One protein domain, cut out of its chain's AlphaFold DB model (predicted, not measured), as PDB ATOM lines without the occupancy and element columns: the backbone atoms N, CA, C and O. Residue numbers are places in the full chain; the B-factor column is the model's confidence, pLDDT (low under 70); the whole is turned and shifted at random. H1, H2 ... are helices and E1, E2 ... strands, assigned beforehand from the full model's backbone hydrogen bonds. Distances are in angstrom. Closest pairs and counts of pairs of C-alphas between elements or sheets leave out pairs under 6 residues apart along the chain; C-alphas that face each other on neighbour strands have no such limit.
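This is residues 2 to 51 of the 380 residues of the protein "Leucine-rich repeat domain-containing protein" of Candidatus Methanomethylophilus sp (UniProt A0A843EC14). This domain has little regular structure: a small sheet of three short strands, E1 to E3, with loops arching on one side of it at residues 18 to 27 and 39 to 45, and the short helix H1 beyond one end. The printed part has 50 residues, 17 of them in named elements, in the order H1, E1, E2, E3, a mixed class. The sheet runs E1, E2, E3, all parallel. The whole is compact, radius of gyration of the C-alphas 10.5 A, and spans 30 by 19 by 15 A.

H1, residues 3 to 6, begins at C-alpha 3 (-18.696, 43.078, 0.740) and is 5.4 A long. E1, residues 13 to 16, is 10.1 A long. E2, residues 32 to 36, is 13.6 A long. E3, residues 47 to 50, is 9.4 A long and ends at C-alpha 50 (-19.939, 26.861, -12.227).

H1 is not on the sheet, and is too short for an O i to N i+4 pair. E1 and E2 are parallel at 21 degrees, with N 14 and O 32 2.9 A apart. E2 and E3 are parallel at 44 degrees, with N 50 and O 35 2.7 A apart.

The printed part has no cut. The link from E1 to E2 is long, 15 residues. Confidence is under 70 in 18 residues, among them 38 to 46.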
ATOM      1  N   ASP A   2     -15.609  41.913   4.128       74.81
ATOM      2  CA  ASP A   2     -16.750  42.823   4.029       74.81
ATOM      3  C   ASP A   2     -17.038  43.123   2.555       74.81
ATOM      4  O   ASP A   2     -16.177  43.639   1.836       74.81
ATOM      5  N   TRP A   3     -18.248  42.789   2.102       75.88
ATOM      6  CA  TRP A   3     -18.696  43.078   0.740       75.88
ATOM      7  C   TRP A   3     -18.684  44.578   0.427       75.88
ATOM      8  O   TRP A   3     -18.448  44.961  -0.719       75.88
ATOM      9  N   SER A   4     -18.848  45.442   1.437       72.88
ATOM     10  CA  SER A   4     -18.798  46.898   1.266       72.88
ATOM     11  C   SER A   4     -17.425  47.384   0.779       72.88
ATOM     12  O   SER A   4     -17.326  48.372   0.050       72.88
ATOM     13  N   SER A   5     -16.360  46.643   1.104       70.81
ATOM     14  CA  SER A   5     -14.990  46.975   0.704       70.81
ATOM     15  C   SER A   5     -14.742  46.703  -0.781       70.81
ATOM     16  O   SER A   5     -13.931  47.386  -1.399       70.81
ATOM     17  N   LEU A   6     -15.478  45.759  -1.383       68.25
ATOM     18  CA  LEU A   6     -15.443  45.484  -2.826       68.25
ATOM     19  C   LEU A   6     -16.156  46.569  -3.651       68.25
ATOM     20  O   LEU A   6     -15.874  46.716  -4.836       68.25
ATOM     21  N   TYR A   7     -17.022  47.382  -3.038       64.06
ATOM     22  CA  TYR A   7     -17.744  48.455  -3.734       64.06
ATOM     23  C   TYR A   7     -16.802  49.478  -4.394       64.06
ATOM     24  O   TYR A   7     -17.117  50.042  -5.440       64.06
ATOM     25  N   GLN A   8     -15.628  49.708  -3.797       64.75
ATOM     26  CA  GLN A   8     -14.664  50.715  -4.255       64.75
ATOM     27  C   GLN A   8     -13.588  50.153  -5.192       64.75
ATOM     28  O   GLN A   8     -12.806  50.922  -5.748       64.75
ATOM     29  N   THR A   9     -13.528  48.833  -5.384       71.25
ATOM     30  CA  THR A   9     -12.443  48.193  -6.147       71.25
ATOM     31  C   THR A   9     -12.739  48.092  -7.640       71.25
ATOM     32  O   THR A   9     -11.832  47.818  -8.422       71.25
ATOM     33  N   GLY A  10     -13.996  48.289  -8.054       72.00
ATOM     34  CA  GLY A  10     -14.427  48.094  -9.440       72.00
ATOM     35  C   GLY A  10     -14.516  46.624  -9.869       72.00
ATOM     36  O   GLY A  10     -14.788  46.359 -11.038       72.00
ATOM     37  N   VAL A  11     -14.318  45.677  -8.944       75.62
ATOM     38  CA  VAL A  11     -14.523  44.244  -9.187       75.62
ATOM     39  C   VAL A  11     -15.976  44.013  -9.601       75.62
ATOM     40  O   VAL A  11     -16.894  44.520  -8.959       75.62
ATOM     41  N   ARG A  12     -16.178  43.274 -10.694       80.06
ATOM     42  CA  ARG A  12     -17.505  42.928 -11.236       80.06
ATOM     43  C   ARG A  12     -17.867  41.464 -11.047       80.06
ATOM     44  O   ARG A  12     -19.042  41.131 -11.082       80.06
ATOM     45  N   GLU A  13     -16.880  40.609 -10.822       79.38
ATOM     46  CA  GLU A  13     -17.061  39.165 -10.765       79.38
ATOM     47  C   GLU A  13     -16.188  38.590  -9.651       79.38
ATOM     48  O   GLU A  13     -15.015  38.949  -9.522       79.38
ATOM     49  N   VAL A  14     -16.762  37.715  -8.828       78.56
ATOM     50  CA  VAL A  14     -16.059  37.028  -7.741       78.56
ATOM     51  C   VAL A  14     -16.296  35.535  -7.875       78.56
ATOM     52  O   VAL A  14     -17.424  35.067  -7.782       78.56
ATOM     53  N   TYR A  15     -15.219  34.780  -8.050       78.06
ATOM     54  CA  TYR A  15     -15.257  33.333  -8.213       78.06
ATOM     55  C   TYR A  15     -14.773  32.675  -6.926       78.06
ATOM     56  O   TYR A  15     -13.605  32.853  -6.570       78.06
ATOM     57  N   PHE A  16     -15.608  31.882  -6.244       75.62
ATOM     58  CA  PHE A  16     -15.085  30.961  -5.233       75.62
ATOM     59  C   PHE A  16     -15.131  29.501  -5.684       75.62
ATOM     60  O   PHE A  16     -16.164  28.920  -6.023       75.62
ATOM     61  N   MET A  17     -13.944  28.899  -5.635       67.62
ATOM     62  CA  MET A  17     -13.678  27.535  -6.093       67.62
ATOM     63  C   MET A  17     -13.664  26.518  -4.938       67.62
ATOM     64  O   MET A  17     -13.436  25.330  -5.167       67.62
ATOM     65  N   GLY A  18     -13.899  26.980  -3.706       65.88
ATOM     66  CA  GLY A  18     -13.952  26.199  -2.465       65.88
ATOM     67  C   GLY A  18     -15.088  26.680  -1.563       65.88
ATOM     68  O   GLY A  18     -16.081  27.190  -2.069       65.88
ATOM     69  N   ASP A  19     -14.959  26.538  -0.244       66.88
ATOM     70  CA  ASP A  19     -15.921  27.135   0.690       66.88
ATOM     71  C   ASP A  19     -15.793  28.663   0.690       66.88
ATOM     72  O   ASP A  19     -14.683  29.205   0.646       66.88
ATOM     73  N   MET A  20     -16.923  29.370   0.738       67.88
ATOM     74  CA  MET A  20     -16.908  30.823   0.866       67.88
ATOM     75  C   MET A  20     -16.403  31.184   2.271       67.88
ATOM     76  O   MET A  20     -16.954  30.684   3.254       67.88
ATOM     77  N   PRO A  21     -15.379  32.045   2.407       69.50
ATOM     78  CA  PRO A  21     -15.000  32.557   3.716       69.50
ATOM     79  C   PRO A  21     -16.140  33.406   4.289       69.50
ATOM     80  O   PRO A  21     -16.984  33.907   3.549       69.50
ATOM     81  N   GLU A  22     -16.165  33.610   5.606       74.25
ATOM     82  CA  GLU A  22     -17.201  34.445   6.215       74.25
ATOM     83  C   GLU A  22     -17.161  35.865   5.635       74.25
ATOM     84  O   GLU A  22     -16.158  36.584   5.745       74.25
ATOM     85  N   PHE A  23     -18.267  36.264   5.012       72.06
ATOM     86  CA  PHE A  23     -18.522  37.627   4.579       72.06
ATOM     87  C   PHE A  23     -19.604  38.255   5.452       72.06
ATOM     88  O   PHE A  23     -20.613  37.626   5.764       72.06
ATOM     89  N   THR A  24     -19.401  39.512   5.824       75.00
ATOM     90  CA  THR A  24     -20.438  40.363   6.405       75.00
ATOM     91  C   THR A  24     -21.068  41.213   5.304       75.00
ATOM     92  O   THR A  24     -20.356  41.726   4.437       75.00
ATOM     93  N   GLY A  25     -22.391  41.383   5.355       69.88
ATOM     94  CA  GLY A  25     -23.162  42.139   4.361       69.88
ATOM     95  C   GLY A  25     -23.618  41.301   3.163       69.88
ATOM     96  O   GLY A  25     -23.379  40.097   3.101       69.88
ATOM     97  N   GLU A  26     -24.290  41.946   2.212       73.19
ATOM     98  CA  GLU A  26     -24.717  41.329   0.951       73.19
ATOM     99  C   GLU A  26     -23.725  41.653  -0.169       73.19
ATOM    100  O   GLU A  26     -23.149  42.745  -0.199       73.19
ATOM    101  N   ALA A  27     -23.544  40.716  -1.105       71.81
ATOM    102  CA  ALA A  27     -22.776  40.978  -2.314       71.81
ATOM    103  C   ALA A  27     -23.405  42.156  -3.083       71.81
ATOM    104  O   ALA A  27     -24.631  42.193  -3.229       71.81
ATOM    105  N   PRO A  28     -22.614  43.132  -3.573       75.38
ATOM    106  CA  PRO A  28     -23.175  44.261  -4.300       75.38
ATOM    107  C   PRO A  28     -23.941  43.777  -5.533       75.38
ATOM    108  O   PRO A  28     -23.449  42.922  -6.258       75.38
ATOM    109  N   ALA A  29     -25.088  44.386  -5.846       76.00
ATOM    110  CA  ALA A  29     -25.892  44.010  -7.020       76.00
ATOM    111  C   ALA A  29     -25.140  44.127  -8.363       76.00
ATOM    112  O   ALA A  29     -25.573  43.586  -9.373       76.00
ATOM    113  N   SER A  30     -24.027  44.865  -8.385       77.50
ATOM    114  CA  SER A  30     -23.155  45.016  -9.548       77.50
ATOM    115  C   SER A  30     -21.998  44.014  -9.604       77.50
ATOM    116  O   SER A  30     -21.098  44.200 -10.427       77.50
ATOM    117  N   VAL A  31     -21.958  43.062  -8.671       77.38
ATOM    118  CA  VAL A  31     -20.953  42.008  -8.562       77.38
ATOM    119  C   VAL A  31     -21.650  40.671  -8.749       77.38
ATOM    120  O   VAL A  31     -22.467  40.275  -7.920       77.38
ATOM    121  N   THR A  32     -21.300  39.959  -9.812       80.25
ATOM    122  CA  THR A  32     -21.741  38.579  -9.997       80.25
ATOM    123  C   THR A  32     -20.844  37.663  -9.177       80.25
ATOM    124  O   THR A  32     -19.615  37.720  -9.265       80.25
ATOM    125  N   VAL A  33     -21.450  36.825  -8.343       79.44
ATOM    126  CA  VAL A  33     -20.730  35.840  -7.536       79.44
ATOM    127  C   VAL A  33     -20.894  34.470  -8.177       79.44
ATOM    128  O   VAL A  33     -22.011  34.063  -8.474       79.44
ATOM    129  N   TYR A  34     -19.799  33.741  -8.348       79.69
ATOM    130  CA  TYR A  34     -19.773  32.396  -8.910       79.69
ATOM    131  C   TYR A  34     -19.293  31.385  -7.856       79.69
ATOM    132  O   TYR A  34     -18.290  31.626  -7.178       79.69
ATOM    133  N   ARG A  35     -19.969  30.234  -7.736       78.31
ATOM    134  CA  ARG A  35     -19.513  29.057  -6.963       78.31
ATOM    135  C   ARG A  35     -19.201  27.878  -7.847       78.31
ATOM    136  O   ARG A  35     -19.941  27.599  -8.774       78.31
ATOM    137  N   SER A  36     -18.254  27.060  -7.413       75.00
ATOM    138  CA  SER A  36     -18.204  25.639  -7.779       75.00
ATOM    139  C   SER A  36     -19.506  24.885  -7.435       75.00
ATOM    140  O   SER A  36     -20.031  25.017  -6.329       75.00
ATOM    141  N   ASP A  37     -19.967  24.019  -8.341       71.25
ATOM    142  CA  ASP A  37     -21.076  23.066  -8.150       71.25
ATOM    143  C   ASP A  37     -20.928  22.108  -6.957       71.25
ATOM    144  O   ASP A  37     -21.903  21.496  -6.537       71.25
ATOM    145  N   LYS A  38     -19.732  21.990  -6.374       64.75
ATOM    146  CA  LYS A  38     -19.492  21.207  -5.148       64.75
ATOM    147  C   LYS A  38     -19.698  21.998  -3.858       64.75
ATOM    148  O   LYS A  38     -19.551  21.431  -2.776       64.75
ATOM    149  N   SER A  39     -19.973  23.298  -3.952       63.25
ATOM    150  CA  SER A  39     -20.144  24.192  -2.806       63.25
ATOM    151  C   SER A  39     -21.626  24.401  -2.484       63.25
ATOM    152  O   SER A  39     -22.178  25.502  -2.588       63.25
ATOM    153  N   ASP A  40     -22.299  23.314  -2.102       61.56
ATOM    154  CA  ASP A  40     -23.743  23.297  -1.816       61.56
ATOM    155  C   ASP A  40     -24.131  24.146  -0.590       61.56
ATOM    156  O   ASP A  40     -25.305  24.460  -0.388       61.56
ATOM    157  N   THR A  41     -23.153  24.578   0.208       63.88
ATOM    158  CA  THR A  41     -23.344  25.313   1.465       63.88
ATOM    159  C   THR A  41     -23.784  26.772   1.287       63.88
ATOM    160  O   THR A  41     -24.203  27.388   2.263       63.88
ATOM    161  N   TRP A  42     -23.755  27.339   0.073       66.44
ATOM    162  CA  TRP A  42     -24.090  28.760  -0.161       66.44
ATOM    163  C   TRP A  42     -25.557  29.008  -0.525       66.44
ATOM    164  O   TRP A  42     -25.867  29.933  -1.276       66.44
ATOM    165  N   SER A  43     -26.485  28.194  -0.027       60.94
ATOM    166  CA  SER A  43     -27.914  28.347  -0.338       60.94
ATOM    167  C   SER A  43     -28.493  29.725   0.028       60.94
ATOM    168  O   SER A  43     -29.550  30.083  -0.485       60.94
ATOM    169  N   SER A  44     -27.804  30.510   0.866       64.38
ATOM    170  CA  SER A  44     -28.202  31.864   1.263       64.38
ATOM    171  C   SER A  44     -27.674  33.002   0.378       64.38
ATOM    172  O   SER A  44     -28.005  34.149   0.665       64.38
ATOM    173  N   TYR A  45     -26.857  32.741  -0.652       66.81
ATOM    174  CA  TYR A  45     -26.277  33.797  -1.496       66.81
ATOM    175  C   TYR A  45     -26.706  33.666  -2.966       66.81
ATOM    176  O   TYR A  45     -26.689  32.558  -3.508       66.81
ATOM    177  N   PRO A  46     -27.065  34.778  -3.639       66.62
ATOM    178  CA  PRO A  46     -27.354  34.782  -5.068       66.62
ATOM    179  C   PRO A  46     -26.041  34.619  -5.843       66.62
ATOM    180  O   PRO A  46     -25.379  35.597  -6.176       66.62
ATOM    181  N   ALA A  47     -25.640  33.370  -6.076       73.44
ATOM    182  CA  ALA A  47     -24.429  33.031  -6.812       73.44
ATOM    183  C   ALA A  47     -24.731  32.077  -7.972       73.44
ATOM    184  O   ALA A  47     -25.471  31.099  -7.816       73.44
ATOM    185  N   GLU A  48     -24.121  32.344  -9.123       78.19
ATOM    186  CA  GLU A  48     -24.149  31.462 -10.282       78.19
ATOM    187  C   GLU A  48     -23.304  30.210 -10.019       78.19
ATOM    188  O   GLU A  48     -22.253  30.262  -9.378       78.19
ATOM    189  N   VAL A  49     -23.776  29.053 -10.486       72.06
ATOM    190  CA  VAL A  49     -23.094  27.773 -10.271       72.06
ATOM    191  C   VAL A  49     -22.237  27.435 -11.489       72.06
ATOM    192  O   VAL A  49     -22.745  27.217 -12.586       72.06
ATOM    193  N   LEU A  50     -20.929  27.341 -11.276       78.94
ATOM    194  CA  LEU A  50     -19.939  26.861 -12.227       78.94
ATOM    195  C   LEU A  50     -20.001  25.340 -12.314       78.94
ATOM    196  O   LEU A  50     -19.831  24.637 -11.318       78.94
ATOM    197  N   SER A  51     -20.156  24.837 -13.535       82.62
ATOM    198  CA  SER A  51     -19.993  23.413 -13.816       82.62
ATOM    199  C   SER A  51     -18.508  23.055 -13.825       82.62
ATOM    200  O   SER A  51     -17.750  23.552 -14.666       82.62
TER     201      SER A  51